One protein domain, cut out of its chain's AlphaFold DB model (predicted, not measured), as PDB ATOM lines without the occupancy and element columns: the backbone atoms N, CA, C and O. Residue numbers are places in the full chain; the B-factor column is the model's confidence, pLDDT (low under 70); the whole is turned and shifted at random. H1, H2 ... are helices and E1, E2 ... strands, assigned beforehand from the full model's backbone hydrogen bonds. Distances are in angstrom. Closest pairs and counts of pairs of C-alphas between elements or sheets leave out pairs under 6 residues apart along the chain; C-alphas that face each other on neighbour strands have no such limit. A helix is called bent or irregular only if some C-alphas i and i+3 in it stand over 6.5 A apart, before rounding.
ATOM      1  N   GLU A 374      12.769 -29.770   4.835       88.31
ATOM      2  CA  GLU A 374      13.936 -29.402   5.654       88.31
ATOM      3  C   GLU A 374      14.217 -30.399   6.793       88.31
ATOM      4  O   GLU A 374      15.361 -30.580   7.207       88.31
ATOM      5  N   MET A 375      13.174 -31.051   7.309       85.88
ATOM      6  CA  MET A 375      13.238 -31.922   8.484       85.88
ATOM      7  C   MET A 375      13.584 -33.383   8.178       85.88
ATOM      8  O   MET A 375      13.851 -34.134   9.120       85.88
ATOM      9  N   ILE A 376      13.552 -33.819   6.912       86.06
ATOM     10  CA  ILE A 376      13.805 -35.224   6.528       86.06
ATOM     11  C   ILE A 376      15.166 -35.705   7.048       86.06
ATOM     12  O   ILE A 376      15.287 -36.844   7.492       86.06
ATOM     13  N   ASP A 377      16.165 -34.828   7.055       81.31
ATOM     14  CA  ASP A 377      17.546 -35.126   7.452       81.31
ATOM     15  C   ASP A 377      17.685 -35.406   8.947       81.31
ATOM     16  O   ASP A 377      18.565 -36.157   9.369       81.31
ATOM     17  N   ASP A 378      16.783 -34.834   9.742       83.38
ATOM     18  CA  ASP A 378      16.729 -35.036  11.183       83.38
ATOM     19  C   ASP A 378      15.909 -36.278  11.560       83.38
ATOM     20  O   ASP A 378      15.939 -36.717  12.717       83.38
ATOM     21  N   LEU A 379      15.146 -36.849  10.619       82.50
ATOM     22  CA  LEU A 379      14.359 -38.045  10.883       82.50
ATOM     23  C   LEU A 379      15.250 -39.289  11.011       82.50
ATOM     24  O   LEU A 379      16.303 -39.398  10.381       82.50
ATOM     25  N   PRO A 380      14.820 -40.277  11.816       76.81
ATOM     26  CA  PRO A 380      15.484 -41.571  11.860       76.81
ATOM     27  C   PRO A 380      15.519 -42.185  10.464       76.81
ATOM     28  O   PRO A 380      14.511 -42.184   9.766       76.81
ATOM     29  N   THR A 381      16.660 -42.746  10.092       78.50
ATOM     30  CA  THR A 381      16.869 -43.434   8.813       78.50
ATOM     31  C   THR A 381      17.338 -44.855   9.083       78.50
ATOM     32  O   THR A 381      17.778 -45.127  10.195       78.50
ATOM     33  N   CYS A 382      17.242 -45.753   8.106       73.50
ATOM     34  CA  CYS A 382      17.695 -47.140   8.193       73.50
ATOM     35  C   CYS A 382      18.603 -47.479   7.006       73.50
ATOM     36  O   CYS A 382      18.553 -46.826   5.966       73.50
ATOM     37  N   GLU A 383      19.421 -48.526   7.134       72.31
ATOM     38  CA  GLU A 383      20.311 -48.955   6.046       72.31
ATOM     39  C   GLU A 383      19.524 -49.480   4.835       72.31
ATOM     40  O   GLU A 383      19.756 -49.031   3.710       72.31
ATOM     41  N   ASN A 384      18.556 -50.369   5.089       76.75
ATOM     42  CA  ASN A 384      17.708 -51.011   4.088       76.75
ATOM     43  C   ASN A 384      16.221 -50.742   4.397       76.75
ATOM     44  O   ASN A 384      15.716 -51.158   5.442       76.75
ATOM     45  N   ALA A 385      15.539 -50.018   3.502       77.50
ATOM     46  CA  ALA A 385      14.138 -49.637   3.675       77.50
ATOM     47  C   ALA A 385      13.193 -50.850   3.618       77.50
ATOM     48  O   ALA A 385      12.313 -50.966   4.471       77.50
ATOM     49  N   ASP A 386      13.418 -51.786   2.692       73.75
ATOM     50  CA  ASP A 386      12.566 -52.964   2.498       73.75
ATOM     51  C   ASP A 386      12.581 -53.885   3.720       73.75
ATOM     52  O   ASP A 386      11.530 -54.268   4.236       73.75
ATOM     53  N   GLU A 387      13.768 -54.200   4.247       70.50
ATOM     54  CA  GLU A 387      13.900 -55.022   5.459       70.50
ATOM     55  C   GLU A 387      13.239 -54.354   6.674       70.50
ATOM     56  O   GLU A 387      12.581 -55.014   7.485       70.50
ATOM     57  N   CYS A 388      13.378 -53.030   6.785       74.88
ATOM     58  CA  CYS A 388      12.775 -52.244   7.854       74.88
ATOM     59  C   CYS A 388      11.238 -52.239   7.759       74.88
ATOM     60  O   CYS A 388      10.561 -52.426   8.776       74.88
ATOM     61  N   LEU A 389      10.680 -52.108   6.549       78.88
ATOM     62  CA  LEU A 389       9.239 -52.203   6.293       78.88
ATOM     63  C   LEU A 389       8.698 -53.603   6.590       78.88
ATOM     64  O   LEU A 389       7.699 -53.714   7.299       78.88
ATOM     65  N   ILE A 390       9.383 -54.663   6.145       72.69
ATOM     66  CA  ILE A 390       9.016 -56.054   6.456       72.69
ATOM     67  C   ILE A 390       8.952 -56.258   7.974       72.69
ATOM     68  O   ILE A 390       7.999 -56.845   8.490       72.69
ATOM     69  N   GLN A 391       9.940 -55.742   8.710       72.94
ATOM     70  CA  GLN A 391       9.954 -55.840  10.164       72.94
ATOM     71  C   GLN A 391       8.832 -55.017  10.814       72.94
ATOM     72  O   GLN A 391       8.221 -55.476  11.779       72.94
ATOM     73  N   ALA A 392       8.546 -53.814  10.313       75.25
ATOM     74  CA  ALA A 392       7.448 -52.986  10.804       75.25
ATOM     75  C   ALA A 392       6.091 -53.677  10.600       75.25
ATOM     76  O   ALA A 392       5.289 -53.747  11.533       75.25
ATOM     77  N   ASP A 393       5.867 -54.247   9.417       79.06
ATOM     78  CA  ASP A 393       4.645 -54.968   9.062       79.06
ATOM     79  C   ASP A 393       4.489 -56.237   9.895       79.06
ATOM     80  O   ASP A 393       3.398 -56.515  10.396       79.06
ATOM     81  N   PHE A 394       5.589 -56.953  10.147       72.69
ATOM     82  CA  PHE A 394       5.607 -58.072  11.083       72.69
ATOM     83  C   PHE A 394       5.179 -57.641  12.491       72.69
ATOM     84  O   PHE A 394       4.346 -58.312  13.099       72.69
ATOM     85  N   LEU A 395       5.691 -56.518  13.013       74.44
ATOM     86  CA  LEU A 395       5.293 -56.014  14.333       74.44
ATOM     87  C   LEU A 395       3.819 -55.586  14.378       74.44
ATOM     88  O   LEU A 395       3.169 -55.802  15.398       74.44
ATOM     89  N   LEU A 396       3.284 -54.990  13.307       79.94
ATOM     90  CA  LEU A 396       1.866 -54.616  13.222       79.94
ATOM     91  C   LEU A 396       0.960 -55.849  13.159       79.94
ATOM     92  O   LEU A 396      -0.019 -55.919  13.904       79.94
ATOM     93  N   ALA A 397       1.318 -56.840  12.341       72.31
ATOM     94  CA  ALA A 397       0.600 -58.105  12.247       72.31
ATOM     95  C   ALA A 397       0.656 -58.883  13.572       72.31
ATOM     96  O   ALA A 397      -0.368 -59.378  14.044       72.31
ATOM     97  N   GLU A 398       1.828 -58.937  14.218       68.88
ATOM     98  CA  GLU A 398       1.992 -59.498  15.562       68.88
ATOM     99  C   GLU A 398       1.112 -58.750  16.569       68.88
ATOM    100  O   GLU A 398       0.452 -59.385  17.395       68.88
ATOM    101  N   ALA A 399       1.086 -57.417  16.507       72.31
ATOM    102  CA  ALA A 399       0.302 -56.588  17.409       72.31
ATOM    103  C   ALA A 399      -1.202 -56.817  17.256       72.31
ATOM    104  O   ALA A 399      -1.885 -56.964  18.268       72.31
ATOM    105  N   GLY A 400      -1.709 -56.869  16.021       71.38
ATOM    106  CA  GLY A 400      -3.110 -57.176  15.732       71.38
ATOM    107  C   GLY A 400      -3.488 -58.585  16.188       71.38
ATOM    108  O   GLY A 400      -4.449 -58.761  16.940       71.38
ATOM    109  N   ALA A 401      -2.673 -59.587  15.834       68.25
ATOM    110  CA  ALA A 401      -2.910 -60.986  16.196       68.25
ATOM    111  C   ALA A 401      -2.859 -61.240  17.713       68.25
ATOM    112  O   ALA A 401      -3.601 -62.079  18.224       68.25
ATOM    113  N   ASN A 402      -2.004 -60.514  18.441       64.44
ATOM    114  CA  ASN A 402      -1.795 -60.676  19.883       64.44
ATOM    115  C   ASN A 402      -2.354 -59.511  20.709       64.44
ATOM    116  O   ASN A 402      -1.880 -59.255  21.822       64.44
ATOM    117  N   LYS A 403      -3.355 -58.796  20.189       75.69
ATOM    118  CA  LYS A 403      -3.970 -57.669  20.885       75.69
ATOM    119  C   LYS A 403      -4.675 -58.131  22.163       75.69
ATOM    120  O   LYS A 403      -5.700 -58.805  22.131       75.69
ATOM    121  N   GLN A 404      -4.128 -57.732  23.304       65.94
ATOM    122  CA  GLN A 404      -4.613 -58.052  24.651       65.94
ATOM    123  C   GLN A 404      -4.953 -56.802  25.474       65.94
ATOM    124  O   GLN A 404      -5.595 -56.901  26.522       65.94
ATOM    125  N   SER A 405      -4.538 -55.619  25.019       68.56
ATOM    126  CA  SER A 405      -4.882 -54.335  25.629       68.56
ATOM    127  C   SER A 405      -5.248 -53.284  24.581       68.56
ATOM    128  O   SER A 405      -5.179 -53.535  23.378       68.56
ATOM    129  N   CYS A 406      -5.674 -52.112  25.050       72.38
ATOM    130  CA  CYS A 406      -6.022 -50.970  24.213       72.38
ATOM    131  C   CYS A 406      -5.113 -49.775  24.503       72.38
ATOM    132  O   CYS A 406      -4.585 -49.617  25.611       72.38
ATOM    133  N   ILE A 407      -4.961 -48.903  23.510       75.81
ATOM    134  CA  ILE A 407      -4.284 -47.621  23.692       75.81
ATOM    135  C   ILE A 407      -5.200 -46.723  24.543       75.81
ATOM    136  O   ILE A 407      -6.362 -46.513  24.180       75.81
ATOM    137  N   PRO A 408      -4.721 -46.175  25.677       72.25
ATOM    138  CA  PRO A 408      -5.478 -45.203  26.456       72.25
ATOM    139  C   PRO A 408      -5.918 -44.017  25.596       72.25
ATOM    140  O   PRO A 408      -5.212 -43.605  24.680       72.25
ATOM    141  N   LEU A 409      -7.077 -43.442  25.913       67.94
ATOM    142  CA  LEU A 409      -7.607 -42.312  25.153       67.94
ATOM    143  C   LEU A 409      -6.593 -41.155  25.114       67.94
ATOM    144  O   LEU A 409      -6.219 -40.641  26.169       67.94
ATOM    145  N   ASN A 410      -6.206 -40.748  23.902       68.25
ATOM    146  CA  ASN A 410      -5.224 -39.696  23.623       68.25
ATOM    147  C   ASN A 410      -3.893 -39.933  24.357       68.25
ATOM    148  O   ASN A 410      -3.377 -39.052  25.047       68.25
ATOM    149  N   ALA A 411      -3.362 -41.153  24.257       77.06
ATOM    150  CA  ALA A 411      -2.096 -41.511  24.873       77.06
ATOM    151  C   ALA A 411      -0.957 -40.677  24.278       77.06
ATOM    152  O   ALA A 411      -0.743 -40.682  23.071       77.06
ATOM    153  N   VAL A 412      -0.196 -40.000  25.136       82.44
ATOM    154  CA  VAL A 412       0.969 -39.205  24.733       82.44
ATOM    155  C   VAL A 412       2.234 -39.994  25.020       82.44
ATOM    156  O   VAL A 412       2.548 -40.235  26.181       82.44
ATOM    157  N   VAL A 413       2.980 -40.382  23.995       76.56
ATOM    158  CA  VAL A 413       4.279 -41.048  24.101       76.56
ATOM    159  C   VAL A 413       5.382 -40.027  23.857       76.56
ATOM    160  O   VAL A 413       5.562 -39.531  22.750       76.56
ATOM    161  N   GLN A 414       6.162 -39.730  24.891       75.88
ATOM    162  CA  GLN A 414       7.369 -38.933  24.751       75.88
ATOM    163  C   GLN A 414       8.451 -39.770  24.067       75.88
ATOM    164  O   GLN A 414       9.047 -40.667  24.671       75.88
ATOM    165  N   LEU A 415       8.692 -39.453  22.803       68.00
ATOM    166  CA  LEU A 415       9.683 -40.075  21.944       68.00
ATOM    167  C   LEU A 415      10.214 -38.974  21.029       68.00
ATOM    168  O   LEU A 415       9.436 -38.390  20.282       68.00
ATOM    169  N   ALA A 416      11.508 -38.671  21.131       70.00
ATOM    170  CA  ALA A 416      12.143 -37.728  20.222       70.00
ATOM    171  C   ALA A 416      12.337 -38.426  18.873       70.00
ATOM    172  O   ALA A 416      13.047 -39.429  18.800       70.00
ATOM    173  N   ILE A 417      11.667 -37.927  17.839       74.25
ATOM    174  CA  ILE A 417      11.735 -38.451  16.473       74.25
ATOM    175  C   ILE A 417      12.148 -37.277  15.599       74.25
ATOM    176  O   ILE A 417      11.298 -36.491  15.181       74.25
ATOM    177  N   GLY A 418      13.458 -37.113  15.425       79.75
ATOM    178  CA  GLY A 418      14.033 -35.906  14.839       79.75
ATOM    179  C   GLY A 418      13.457 -34.635  15.486       79.75
ATOM    180  O   GLY A 418      13.610 -34.452  16.698       79.75
ATOM    181  N   PRO A 419      12.735 -33.793  14.730       81.44
ATOM    182  CA  PRO A 419      12.145 -32.538  15.210       81.44
ATOM    183  C   PRO A 419      10.869 -32.709  16.057       81.44
ATOM    184  O   PRO A 419      10.387 -31.746  16.666       81.44
ATOM    185  N   PHE A 420      10.281 -33.907  16.105       85.50
ATOM    186  CA  PHE A 420       9.067 -34.171  16.873       85.50
ATOM    187  C   PHE A 420       9.401 -34.540  18.321       85.50
ATOM    188  O   PHE A 420      10.194 -35.441  18.592       85.50
ATOM    189  N   ALA A 421       8.767 -33.851  19.272       80.56
ATOM    190  CA  ALA A 421       9.026 -33.992  20.702       80.56
ATOM    191  C   ALA A 421       8.244 -35.150  21.346       80.56
ATOM    192  O   ALA A 421       8.687 -35.733  22.344       80.56
ATOM    193  N   TYR A 422       7.056 -35.453  20.819       82.88
ATOM    194  CA  TYR A 422       6.198 -36.532  21.297       82.88
ATOM    195  C   TYR A 422       5.192 -36.976  20.228       82.88
ATOM    196  O   TYR A 422       4.938 -36.273  19.252       82.88
ATOM    197  N   MET A 423       4.616 -38.155  20.442       88.38
ATOM    198  CA  MET A 423       3.597 -38.784  19.608       88.38
ATOM    199  C   MET A 423       2.305 -38.925  20.412       88.38
ATOM    200  O   MET A 423       2.324 -39.470  21.511       88.38
ATOM    201  N   GLU A 424       1.179 -38.470  19.880       91.12
ATOM    202  CA  GLU A 424      -0.152 -38.728  20.429       91.12
ATOM    203  C   GLU A 424      -0.822 -39.852  19.640       91.12
ATOM    204  O   GLU A 424      -0.738 -39.883  18.413       91.12
ATOM    205  N   LEU A 425      -1.488 -40.771  20.340       90.00
ATOM    206  CA  LEU A 425      -2.194 -41.891  19.730       90.00
ATOM    207  C   LEU A 425      -3.634 -41.970  20.228       90.00
ATOM    208  O   LEU A 425      -3.918 -41.806  21.420       90.00
ATOM    209  N   ARG A 426      -4.545 -42.311  19.319       87.06
ATOM    210  CA  ARG A 426      -5.922 -42.669  19.656       87.06
ATOM    211  C   ARG A 426      -6.370 -43.872  18.842       87.06
ATOM    212  O   ARG A 426      -6.396 -43.834  17.619       87.06
ATOM    213  N   GLU A 427      -6.775 -44.920  19.542       86.94
ATOM    214  CA  GLU A 427      -7.370 -46.108  18.936       86.94
ATOM    215  C   GLU A 427      -8.866 -45.892  18.678       86.94
ATOM    216  O   GLU A 427      -9.596 -45.447  19.571       86.94
ATOM    217  N   ILE A 428      -9.324 -46.198  17.459       82.56
ATOM    218  CA  ILE A 428     -10.735 -46.136  17.071       82.56
ATOM    219  C   ILE A 428     -11.065 -47.256  16.079       82.56
ATOM    220  O   ILE A 428     -10.666 -47.229  14.914       82.56
ATOM    221  N   GLY A 429     -11.845 -48.238  16.532       80.50
ATOM    222  CA  GLY A 429     -12.144 -49.423  15.729       80.50
ATOM    223  C   GLY A 429     -10.849 -50.168  15.355       80.50
ATOM    224  O   GLY A 429     -10.046 -50.428  16.251       80.50
ATOM    225  N   PRO A 430     -10.622 -50.501  14.068       83.25
ATOM    226  CA  PRO A 430      -9.376 -51.127  13.613       83.25
ATOM    227  C   PRO A 430      -8.227 -50.125  13.408       83.25
ATOM    228  O   PRO A 430      -7.110 -50.524  13.094       83.25
ATOM    229  N   ASN A 431      -8.492 -48.824  13.559       88.50
ATOM    230  CA  ASN A 431      -7.544 -47.763  13.253       88.50
ATOM    231  C   ASN A 431      -6.821 -47.267  14.508       88.50
ATOM    232  O   ASN A 431      -7.405 -47.169  15.592       88.50
ATOM    233  N   VAL A 432      -5.569 -46.858  14.333       92.69
ATOM    234  CA  VAL A 432      -4.813 -46.062  15.296       92.69
ATOM    235  C   VAL A 432      -4.458 -44.740  14.631       92.69
ATOM    236  O   VAL A 432      -3.658 -44.688  13.700       92.69
ATOM    237  N   LEU A 433      -5.061 -43.661  15.122       94.00
ATOM    238  CA  LEU A 433      -4.746 -42.303  14.698       94.00
ATOM    239  C   LEU A 433      -3.473 -41.851  15.409       94.00
ATOM    240  O   LEU A 433      -3.370 -42.024  16.627       94.00
ATOM    241  N   VAL A 434      -2.538 -41.257  14.670       95.94
ATOM    242  CA  VAL A 434      -1.229 -40.847  15.183       95.94
ATOM    243  C   VAL A 434      -0.957 -39.386  14.833       95.94
ATOM    244  O   VAL A 434      -1.147 -38.958  13.697       95.94
ATOM    245  N   ALA A 435      -0.485 -38.620  15.815       95.25
ATOM    246  CA  ALA A 435      -0.053 -37.237  15.649       95.25
ATOM    247  C   ALA A 435       1.340 -37.038  16.260       95.25
ATOM    248  O   ALA A 435       1.508 -37.126  17.475       95.25
ATOM    249  N   LEU A 436       2.346 -36.754  15.435       94.12
ATOM    250  CA  LEU A 436       3.669 -36.336  15.901       94.12
ATOM    251  C   LEU A 436       3.659 -34.827  16.114       94.12
ATOM    252  O   LEU A 436       3.298 -34.085  15.203       94.12
ATOM    253  N   ARG A 437       4.051 -34.359  17.298       91.56
ATOM    254  CA  ARG A 437       4.017 -32.933  17.639       91.56
ATOM    255  C   ARG A 437       5.404 -32.367  17.872       91.56
ATOM    256  O   ARG A 437       6.207 -32.923  18.622       91.56
ATOM    257  N   GLN A 438       5.664 -31.227  17.249       86.06
ATOM    258  CA  GLN A 438       6.829 -30.403  17.534       86.06
ATOM    259  C   GLN A 438       6.654 -29.649  18.860       86.06
ATOM    260  O   GLN A 438       5.539 -29.434  19.342       86.06
ATOM    261  N   ALA A 439       7.763 -29.189  19.447       82.81
ATOM    262  CA  ALA A 439       7.733 -28.386  20.675       82.81
ATOM    263  C   ALA A 439       7.003 -27.038  20.500       82.81
ATOM    264  O   ALA A 439       6.476 -26.491  21.465       82.81
ATOM    265  N   ASN A 440       6.958 -26.524  19.270       82.75
ATOM    266  CA  ASN A 440       6.275 -25.286  18.893       82.75
ATOM    267  C   ASN A 440       4.756 -25.472  18.645       82.75
ATOM    268  O   ASN A 440       4.056 -24.494  18.400       82.75
ATOM    269  N   GLY A 441       4.239 -26.708  18.715       86.19
ATOM    270  CA  GLY A 441       2.817 -27.029  18.566       86.19
ATOM    271  C   GLY A 441       2.372 -27.520  17.185       86.19
ATOM    272  O   GLY A 441       1.238 -27.990  17.082       86.19
ATOM    273  N   LEU A 442       3.225 -27.477  16.150       93.38
ATOM    274  CA  LEU A 442       2.882 -28.026  14.831       93.38
ATOM    275  C   LEU A 442       2.737 -29.551  14.874       93.38
ATOM    276  O   LEU A 442       3.404 -30.230  15.664       93.38
ATOM    277  N   VAL A 443       1.867 -30.085  14.014       95.12
ATOM    278  CA  VAL A 443       1.514 -31.509  13.996       95.12
ATOM    279  C   VAL A 443       1.767 -32.169  12.642       95.12
ATOM    280  O   VAL A 443       1.453 -31.620  11.592       95.12
ATOM    281  N   TYR A 444       2.303 -33.384  12.656       95.19
ATOM    282  CA  TYR A 444       2.322 -34.282  11.509       95.19
ATOM    283  C   TYR A 444       1.410 -35.476  11.802       95.19
ATOM    284  O   TYR A 444       1.613 -36.195  12.781       95.19
ATOM    285  N   TYR A 445       0.363 -35.640  10.996       95.06
ATOM    286  CA  TYR A 445      -0.760 -36.536  11.273       95.06
ATOM    287  C   TYR A 445      -0.881 -37.646  10.233       95.06
ATOM    288  O   TYR A 445      -0.799 -37.379   9.034       95.06
ATOM    289  N   PHE A 446      -1.155 -38.868  10.686       94.38
ATOM    290  CA  PHE A 446      -1.457 -40.006   9.820       94.38
ATOM    291  C   PHE A 446      -2.274 -41.080  10.550       94.38
ATOM    292  O   PHE A 446      -2.361 -41.118  11.778       94.38
ATOM    293  N   ASN A 447      -2.886 -41.968   9.771       93.06
ATOM    294  CA  ASN A 447      -3.636 -43.124  10.247       93.06
ATOM    295  C   ASN A 447      -2.823 -44.413  10.071       93.06
ATOM    296  O   ASN A 447      -2.052 -44.521   9.120       93.06
ATOM    297  N   VAL A 448      -3.049 -45.398  10.940       93.12
ATOM    298  CA  VAL A 448      -2.521 -46.763  10.819       93.12
ATOM    299  C   VAL A 448      -3.674 -47.761  10.953       93.12
ATOM    300  O   VAL A 448      -4.467 -47.662  11.886       93.12
ATOM    301  N   GLU A 449      -3.741 -48.749  10.062       90.75
ATOM    302  CA  GLU A 449      -4.592 -49.943  10.157       90.75
ATOM    303  C   GLU A 449      -3.693 -51.170  10.376       90.75
ATOM    304  O   GLU A 449      -3.261 -51.796   9.401       90.75
ATOM    305  N   PRO A 450      -3.378 -51.531  11.637       86.81
ATOM    306  CA  PRO A 450      -2.374 -52.556  11.919       86.81
ATOM    307  C   PRO A 450      -2.694 -53.928  11.319       86.81
ATOM    308  O   PRO A 450      -1.795 -54.577  10.795       86.81
ATOM    309  N   ASP A 451      -3.971 -54.332  11.297       80.00
ATOM    310  CA  ASP A 451      -4.404 -55.625  10.740       80.00
ATOM    311  C   ASP A 451      -4.129 -55.756   9.232       80.00
ATOM    312  O   ASP A 451      -4.027 -56.863   8.708       80.00
ATOM    313  N   LYS A 452      -4.012 -54.624   8.526       82.44
ATOM    314  CA  LYS A 452      -3.684 -54.563   7.094       82.44
ATOM    315  C   LYS A 452      -2.239 -54.136   6.835       82.44
ATOM    316  O   LYS A 452      -1.881 -53.936   5.679       82.44
ATOM    317  N   ALA A 453      -1.452 -53.905   7.891       81.38
ATOM    318  CA  ALA A 453      -0.146 -53.246   7.834       81.38
ATOM    319  C   ALA A 453      -0.148 -51.914   7.042       81.38
ATOM    320  O   ALA A 453       0.882 -51.448   6.547       81.38
ATOM    321  N   TYR A 454      -1.319 -51.277   6.931       87.25
ATOM    322  CA  TYR A 454      -1.506 -50.049   6.173       87.25
ATOM    323  C   TYR A 454      -1.268 -48.834   7.067       87.25
ATOM    324  O   TYR A 454      -1.610 -48.832   8.250       87.25
ATOM    325  N   TRP A 455      -0.713 -47.776   6.488       92.00
ATOM    326  CA  TRP A 455      -0.640 -46.461   7.111       92.00
ATOM    327  C   TRP A 455      -0.690 -45.363   6.047       92.00
ATOM    328  O   TRP A 455      -0.401 -45.616   4.880       92.00
ATOM    329  N   SER A 456      -1.063 -44.147   6.439       90.06
ATOM    330  CA  SER A 456      -1.245 -43.020   5.515       90.06
ATOM    331  C   SER A 456      -0.138 -41.960   5.603       90.06
ATOM    332  O   SER A 456      -0.362 -40.823   5.189       90.06
ATOM    333  N   ALA A 457       1.002 -42.273   6.227       91.69
ATOM    334  CA  ALA A 457       2.114 -41.330   6.354       91.69
ATOM    335  C   ALA A 457       2.784 -41.109   4.990       91.69
ATOM    336  O   ALA A 457       3.015 -42.064   4.252       91.69
ATOM    337  N   ASN A 458       3.099 -39.855   4.676       89.88
ATOM    338  CA  ASN A 458       3.807 -39.463   3.461       89.88
ATOM    339  C   ASN A 458       4.769 -38.298   3.732       89.88
ATOM    340  O   ASN A 458       4.411 -37.366   4.461       89.88
ATOM    341  N   LEU A 459       5.959 -38.326   3.135       90.88
ATOM    342  CA  LEU A 459       6.934 -37.237   3.197       90.88
ATOM    343  C   LEU A 459       7.207 -36.704   1.782       90.88
ATOM    344  O   LEU A 459       7.232 -37.481   0.826       90.88
ATOM    345  N   PRO A 460       7.376 -35.384   1.628       89.44
ATOM    346  CA  PRO A 460       7.656 -34.780   0.333       89.44
ATOM    347  C   PRO A 460       9.027 -35.201  -0.208       89.44
ATOM    348  O   PRO A 460       9.988 -35.289   0.548       89.44
ATOM    349  N   HIS A 461       9.104 -35.427  -1.514       85.88
ATOM    350  CA  HIS A 461      10.330 -35.684  -2.265       85.88
ATOM    351  C   HIS A 461      10.174 -35.162  -3.697       85.88
ATOM    352  O   HIS A 461       9.064 -34.820  -4.117       85.88
ATOM    353  N   ASP A 462      11.298 -35.048  -4.399       84.38
ATOM    354  CA  ASP A 462      11.340 -34.846  -5.844       84.38
ATOM    355  C   ASP A 462      11.396 -36.227  -6.511       84.38
ATOM    356  O   ASP A 462      12.346 -36.976  -6.282       84.38
ATOM    357  N   ASP A 463      10.361 -36.578  -7.279       78.69
ATOM    358  CA  ASP A 463      10.237 -37.892  -7.927       78.69
ATOM    359  C   ASP A 463      11.338 -38.122  -8.981       78.69
ATOM    360  O   ASP A 463      11.672 -39.268  -9.288       78.69
ATOM    361  N   ASP A 464      11.937 -37.044  -9.507       87.31
ATOM    362  CA  ASP A 464      13.036 -37.105 -10.476       87.31
ATOM    363  C   ASP A 464      14.417 -37.279  -9.801       87.31
ATOM    364  O   ASP A 464      15.411 -37.583 -10.474       87.31
ATOM    365  N   ASP A 465      14.499 -37.124  -8.473       89.94
ATOM    366  CA  ASP A 465      15.724 -37.281  -7.684       89.94
ATOM    367  C   ASP A 465      15.737 -38.620  -6.931       89.94
ATOM    368  O   ASP A 465      15.221 -38.772  -5.820       89.94
ATOM    369  N   VAL A 466      16.411 -39.604  -7.529       91.06
ATOM    370  CA  VAL A 466      16.565 -40.959  -6.977       91.06
ATOM    371  C   VAL A 466      17.176 -40.953  -5.567       91.06
ATOM    372  O   VAL A 466      16.815 -41.793  -4.741       91.06
ATOM    373  N   GLU A 467      18.094 -40.032  -5.259       87.94
ATOM    374  CA  GLU A 467      18.709 -39.960  -3.929       87.94
ATOM    375  C   GLU A 467      17.711 -39.430  -2.891       87.94
ATOM    376  O   GLU A 467      17.613 -39.982  -1.788       87.94
ATOM    377  N   ALA A 468      16.920 -38.417  -3.258       88.06
ATOM    378  CA  ALA A 468      15.848 -37.892  -2.416       88.06
ATOM    379  C   ALA A 468      14.755 -38.943  -2.149       88.06
ATOM    380  O   ALA A 468      14.342 -39.106  -0.996       88.06
ATOM    381  N   VAL A 469      14.345 -39.699  -3.177       89.75
ATOM    382  CA  VAL A 469      13.384 -40.811  -3.059       89.75
ATOM    383  C   VAL A 469      13.888 -41.845  -2.049       89.75
ATOM    384  O   VAL A 469      13.228 -42.099  -1.040       89.75
ATOM    385  N   LEU A 470      15.101 -42.376  -2.248       86.75
ATOM    386  CA  LEU A 470      15.686 -43.396  -1.366       86.75
ATOM    387  C   LEU A 470      15.817 -42.912   0.085       86.75
ATOM    388  O   LEU A 470      15.651 -43.682   1.036       86.75
ATOM    389  N   LYS A 471      16.135 -41.629   0.280       87.38
ATOM    390  CA  LYS A 471      16.233 -41.013   1.606       87.38
ATOM    391  C   LYS A 471      14.876 -40.961   2.302       87.38
ATOM    392  O   LYS A 471      14.779 -41.335   3.475       87.38
ATOM    393  N   VAL A 472      13.835 -40.546   1.583       91.62
ATOM    394  CA  VAL A 472      12.463 -40.512   2.095       91.62
ATOM    395  C   VAL A 472      11.938 -41.911   2.396       91.62
ATOM    396  O   VAL A 472      11.365 -42.112   3.468       91.62
ATOM    397  N   GLU A 473      12.189 -42.894   1.533       90.25
ATOM    398  CA  GLU A 473      11.805 -44.291   1.765       90.25
ATOM    399  C   GLU A 473      12.412 -44.840   3.062       90.25
ATOM    400  O   GLU A 473      11.701 -45.406   3.896       90.25
ATOM    401  N   LYS A 474      13.709 -44.605   3.295       85.31
ATOM    402  CA  LYS A 474      14.394 -45.015   4.533       85.31
ATOM    403  C   LYS A 474      13.847 -44.308   5.773       85.31
ATOM    404  O   LYS A 474      13.700 -44.938   6.828       85.31
ATOM    405  N   ALA A 475      13.535 -43.016   5.663       88.06
ATOM    406  CA  ALA A 475      12.953 -42.242   6.757       88.06
ATOM    407  C   ALA A 475      11.535 -42.729   7.105       88.06
ATOM    408  O   ALA A 475      11.220 -42.966   8.276       88.06
ATOM    409  N   LEU A 476      10.694 -42.953   6.092       91.81
ATOM    410  CA  LEU A 476       9.351 -43.508   6.249       91.81
ATOM    411  C   LEU A 476       9.391 -44.929   6.820       91.81
ATOM    412  O   LEU A 476       8.664 -45.214   7.769       91.81
ATOM    413  N   ALA A 477      10.263 -45.806   6.318       85.62
ATOM    414  CA  ALA A 477      10.415 -47.166   6.832       85.62
ATOM    415  C   ALA A 477      10.790 -47.175   8.321       85.62
ATOM    416  O   ALA A 477      10.148 -47.841   9.139       85.62
ATOM    417  N   SER A 478      11.772 -46.350   8.695       85.06
ATOM    418  CA  SER A 478      12.196 -46.179  10.087       85.06
ATOM    419  C   SER A 478      11.064 -45.646  10.958       85.06
ATOM    420  O   SER A 478      10.801 -46.188  12.033       85.06
ATOM    421  N   LEU A 479      10.340 -44.627  10.493       89.69
ATOM    422  CA  LEU A 479       9.192 -44.083  11.210       89.69
ATOM    423  C   LEU A 479       8.083 -45.133  11.392       89.69
ATOM    424  O   LEU A 479       7.534 -45.247  12.492       89.69
ATOM    425  N   LYS A 480       7.795 -45.942  10.364       91.06
ATOM    426  CA  LYS A 480       6.812 -47.033  10.428       91.06
ATOM    427  C   LYS A 480       7.194 -48.044  11.499       91.06
ATOM    428  O   LYS A 480       6.355 -48.398  12.324       91.06
ATOM    429  N   LEU A 481       8.465 -48.449  11.544       82.69
ATOM    430  CA  LEU A 481       8.981 -49.382  12.544       82.69
ATOM    431  C   LEU A 481       8.811 -48.849  13.974       82.69
ATOM    432  O   LEU A 481       8.443 -49.599  14.880       82.69
ATOM    433  N   LEU A 482       9.042 -47.551  14.190       83.75
ATOM    434  CA  LEU A 482       8.849 -46.913  15.496       83.75
ATOM    435  C   LEU A 482       7.394 -46.908  15.927       83.75
ATOM    436  O   LEU A 482       7.086 -47.298  17.052       83.75
ATOM    437  N   VAL A 483       6.507 -46.479  15.035       90.50
ATOM    438  CA  VAL A 483       5.069 -46.448  15.298       90.50
ATOM    439  C   VAL A 483       4.554 -47.864  15.556       90.50
ATOM    440  O   VAL A 483       3.853 -48.080  16.543       90.50
ATOM    441  N   ALA A 484       4.970 -48.844  14.750       85.94
ATOM    442  CA  ALA A 484       4.632 -50.251  14.936       85.94
ATOM    443  C   ALA A 484       5.089 -50.778  16.303       85.94
ATOM    444  O   ALA A 484       4.311 -51.415  17.012       85.94
ATOM    445  N   ALA A 485       6.314 -50.450  16.727       81.56
ATOM    446  CA  ALA A 485       6.831 -50.821  18.041       81.56
ATOM    447  C   ALA A 485       6.037 -50.175  19.195       81.56
ATOM    448  O   ALA A 485       5.752 -50.844  20.190       81.56
ATOM    449  N   VAL A 486       5.634 -48.904  19.060       83.50
ATOM    450  CA  VAL A 486       4.768 -48.219  20.038       83.50
ATOM    451  C   VAL A 486       3.388 -48.877  20.110       83.50
ATOM    452  O   VAL A 486       2.921 -49.177  21.208       83.50
ATOM    453  N   ILE A 487       2.738 -49.121  18.967       86.44
ATOM    454  CA  ILE A 487       1.415 -49.763  18.904       86.44
ATOM    455  C   ILE A 487       1.485 -51.166  19.511       86.44
ATOM    456  O   ILE A 487       0.674 -51.494  20.376       86.44
ATOM    457  N   ARG A 488       2.500 -51.962  19.149       80.88
ATOM    458  CA  ARG A 488       2.752 -53.284  19.740       80.88
ATOM    459  C   ARG A 488       2.926 -53.204  21.254       80.88
ATOM    460  O   ARG A 488       2.320 -54.002  21.957       80.88
ATOM    461  N   ASP A 489       3.709 -52.253  21.769       75.12
ATOM    462  CA  ASP A 489       3.912 -52.073  23.217       75.12
ATOM    463  C   ASP A 489       2.602 -51.753  23.966       75.12
ATOM    464  O   ASP A 489       2.487 -52.065  25.153       75.12
ATOM    465  N   PHE A 490       1.626 -51.114  23.308       77.69
ATOM    466  CA  PHE A 490       0.297 -50.897  23.882       77.69
ATOM    467  C   PHE A 490      -0.612 -52.119  23.754       77.69
ATOM    468  O   PHE A 490      -1.333 -52.433  24.696       77.69
ATOM    469  N   TRP A 491      -0.631 -52.772  22.594       75.69
ATOM    470  CA  TRP A 491      -1.594 -53.828  22.282       75.69
ATOM    471  C   TRP A 491      -1.189 -55.193  22.821       75.69
ATOM    472  O   TRP A 491      -2.040 -55.913  23.343       75.69
ATOM    473  N   VAL A 492       0.088 -55.550  22.720       64.75
ATOM    474  CA  VAL A 492       0.594 -56.870  23.095       64.75
ATOM    475  C   VAL A 492       1.026 -56.859  24.550       64.75
ATOM    476  O   VAL A 492       1.942 -56.141  24.951       64.75
TER     477      VAL A 492
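What this domain is: This is residues 374 to 492 of the 747 residues of the protein "Restriction endonuclease" of Gimesia chilikensis (UniProt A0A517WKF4). A twisted sheet of four strands has the long helix H3 running slantwise over one face, with H3 residues 480 to 490 packed on it. H2 lies side by side with H3, and the little helix H1 sits near the first half of H3. The printed part has 119 residues, in the order H1, H2, E1, E2, E3, E4, H3; the sheet's order is E1, E2, E3, E4, all antiparallel, and the class is mixed, helices and strands. It is compact, with a radius of gyration of the C-alphas of 14.1 A and spans of 43 by 33 by 19 A.

How they stand to each other: H1, residues 374 to 378, only just touches H3, residues 466 to 491, with 3 pairs of C-alphas within 8 A; H3 uses residues 471 to 475 alone, and the closest C-alphas are those of Ile 376 and Val 472, 7.0 A apart. H2, residues 385 to 401, touches H3 at a shallow tilt of 21 degrees, the same way; the closest C-alphas are those of Ala 392 and Leu 481, 4.3 A apart. H1 and H2 are apart. E1, residues 411 to 413, E2, residues 420 to 428, E3, residues 431 to 438, and E4, residues 443 to 449, form a meander, each strand the antiparallel neighbour of the one before. In the hairpin E1 and E2, N 413 and O 423 are 2.7 A apart; in the hairpin E2 and E3, N 424 and O 435 are 2.8 A apart; in the hairpin E3 and E4, N 434 and O 446 are 2.9 A apart. H3 is on the sheet at a height of 6.5 A, making two layers, a helix on one face of a sheet; on the local plane it stands at 57 degrees to E2, slantwise to the strands. H2 is not on the sheet, but only just, with 4 pairs of C-alphas within 10 A. Every O i to N i+4 pair is within hydrogen-bond range in H2 and H3; in H1 0 of 1 is, against 1 of 2 O i to N i+3 pairs.

Where its parts are: H1 begins at C-alpha 374 (13.936, -29.402, 5.654), is 8.4 A long, and is irregular: C-alphas 374 and 377 are 7.0 A apart. H2 is 24.0 A long, E1 6.4 A, E2 23.1 A, E3 22.9 A and E4 19.8 A. H3, 36.8 A long, ends at C-alpha 491 (-1.594, -53.828, 22.282).

The domain as a whole: The C-alphas farthest apart are those of Gln 404 and Asp 464, 44.5 A. The printed part has no cut. The link from E4 to H3, residues 450 to 465, is long. Mean pLDDT of the printed part is 82.5; under 70 are residues 398, 401 to 402, 404 to 405, 409 to 410, 415 and 492.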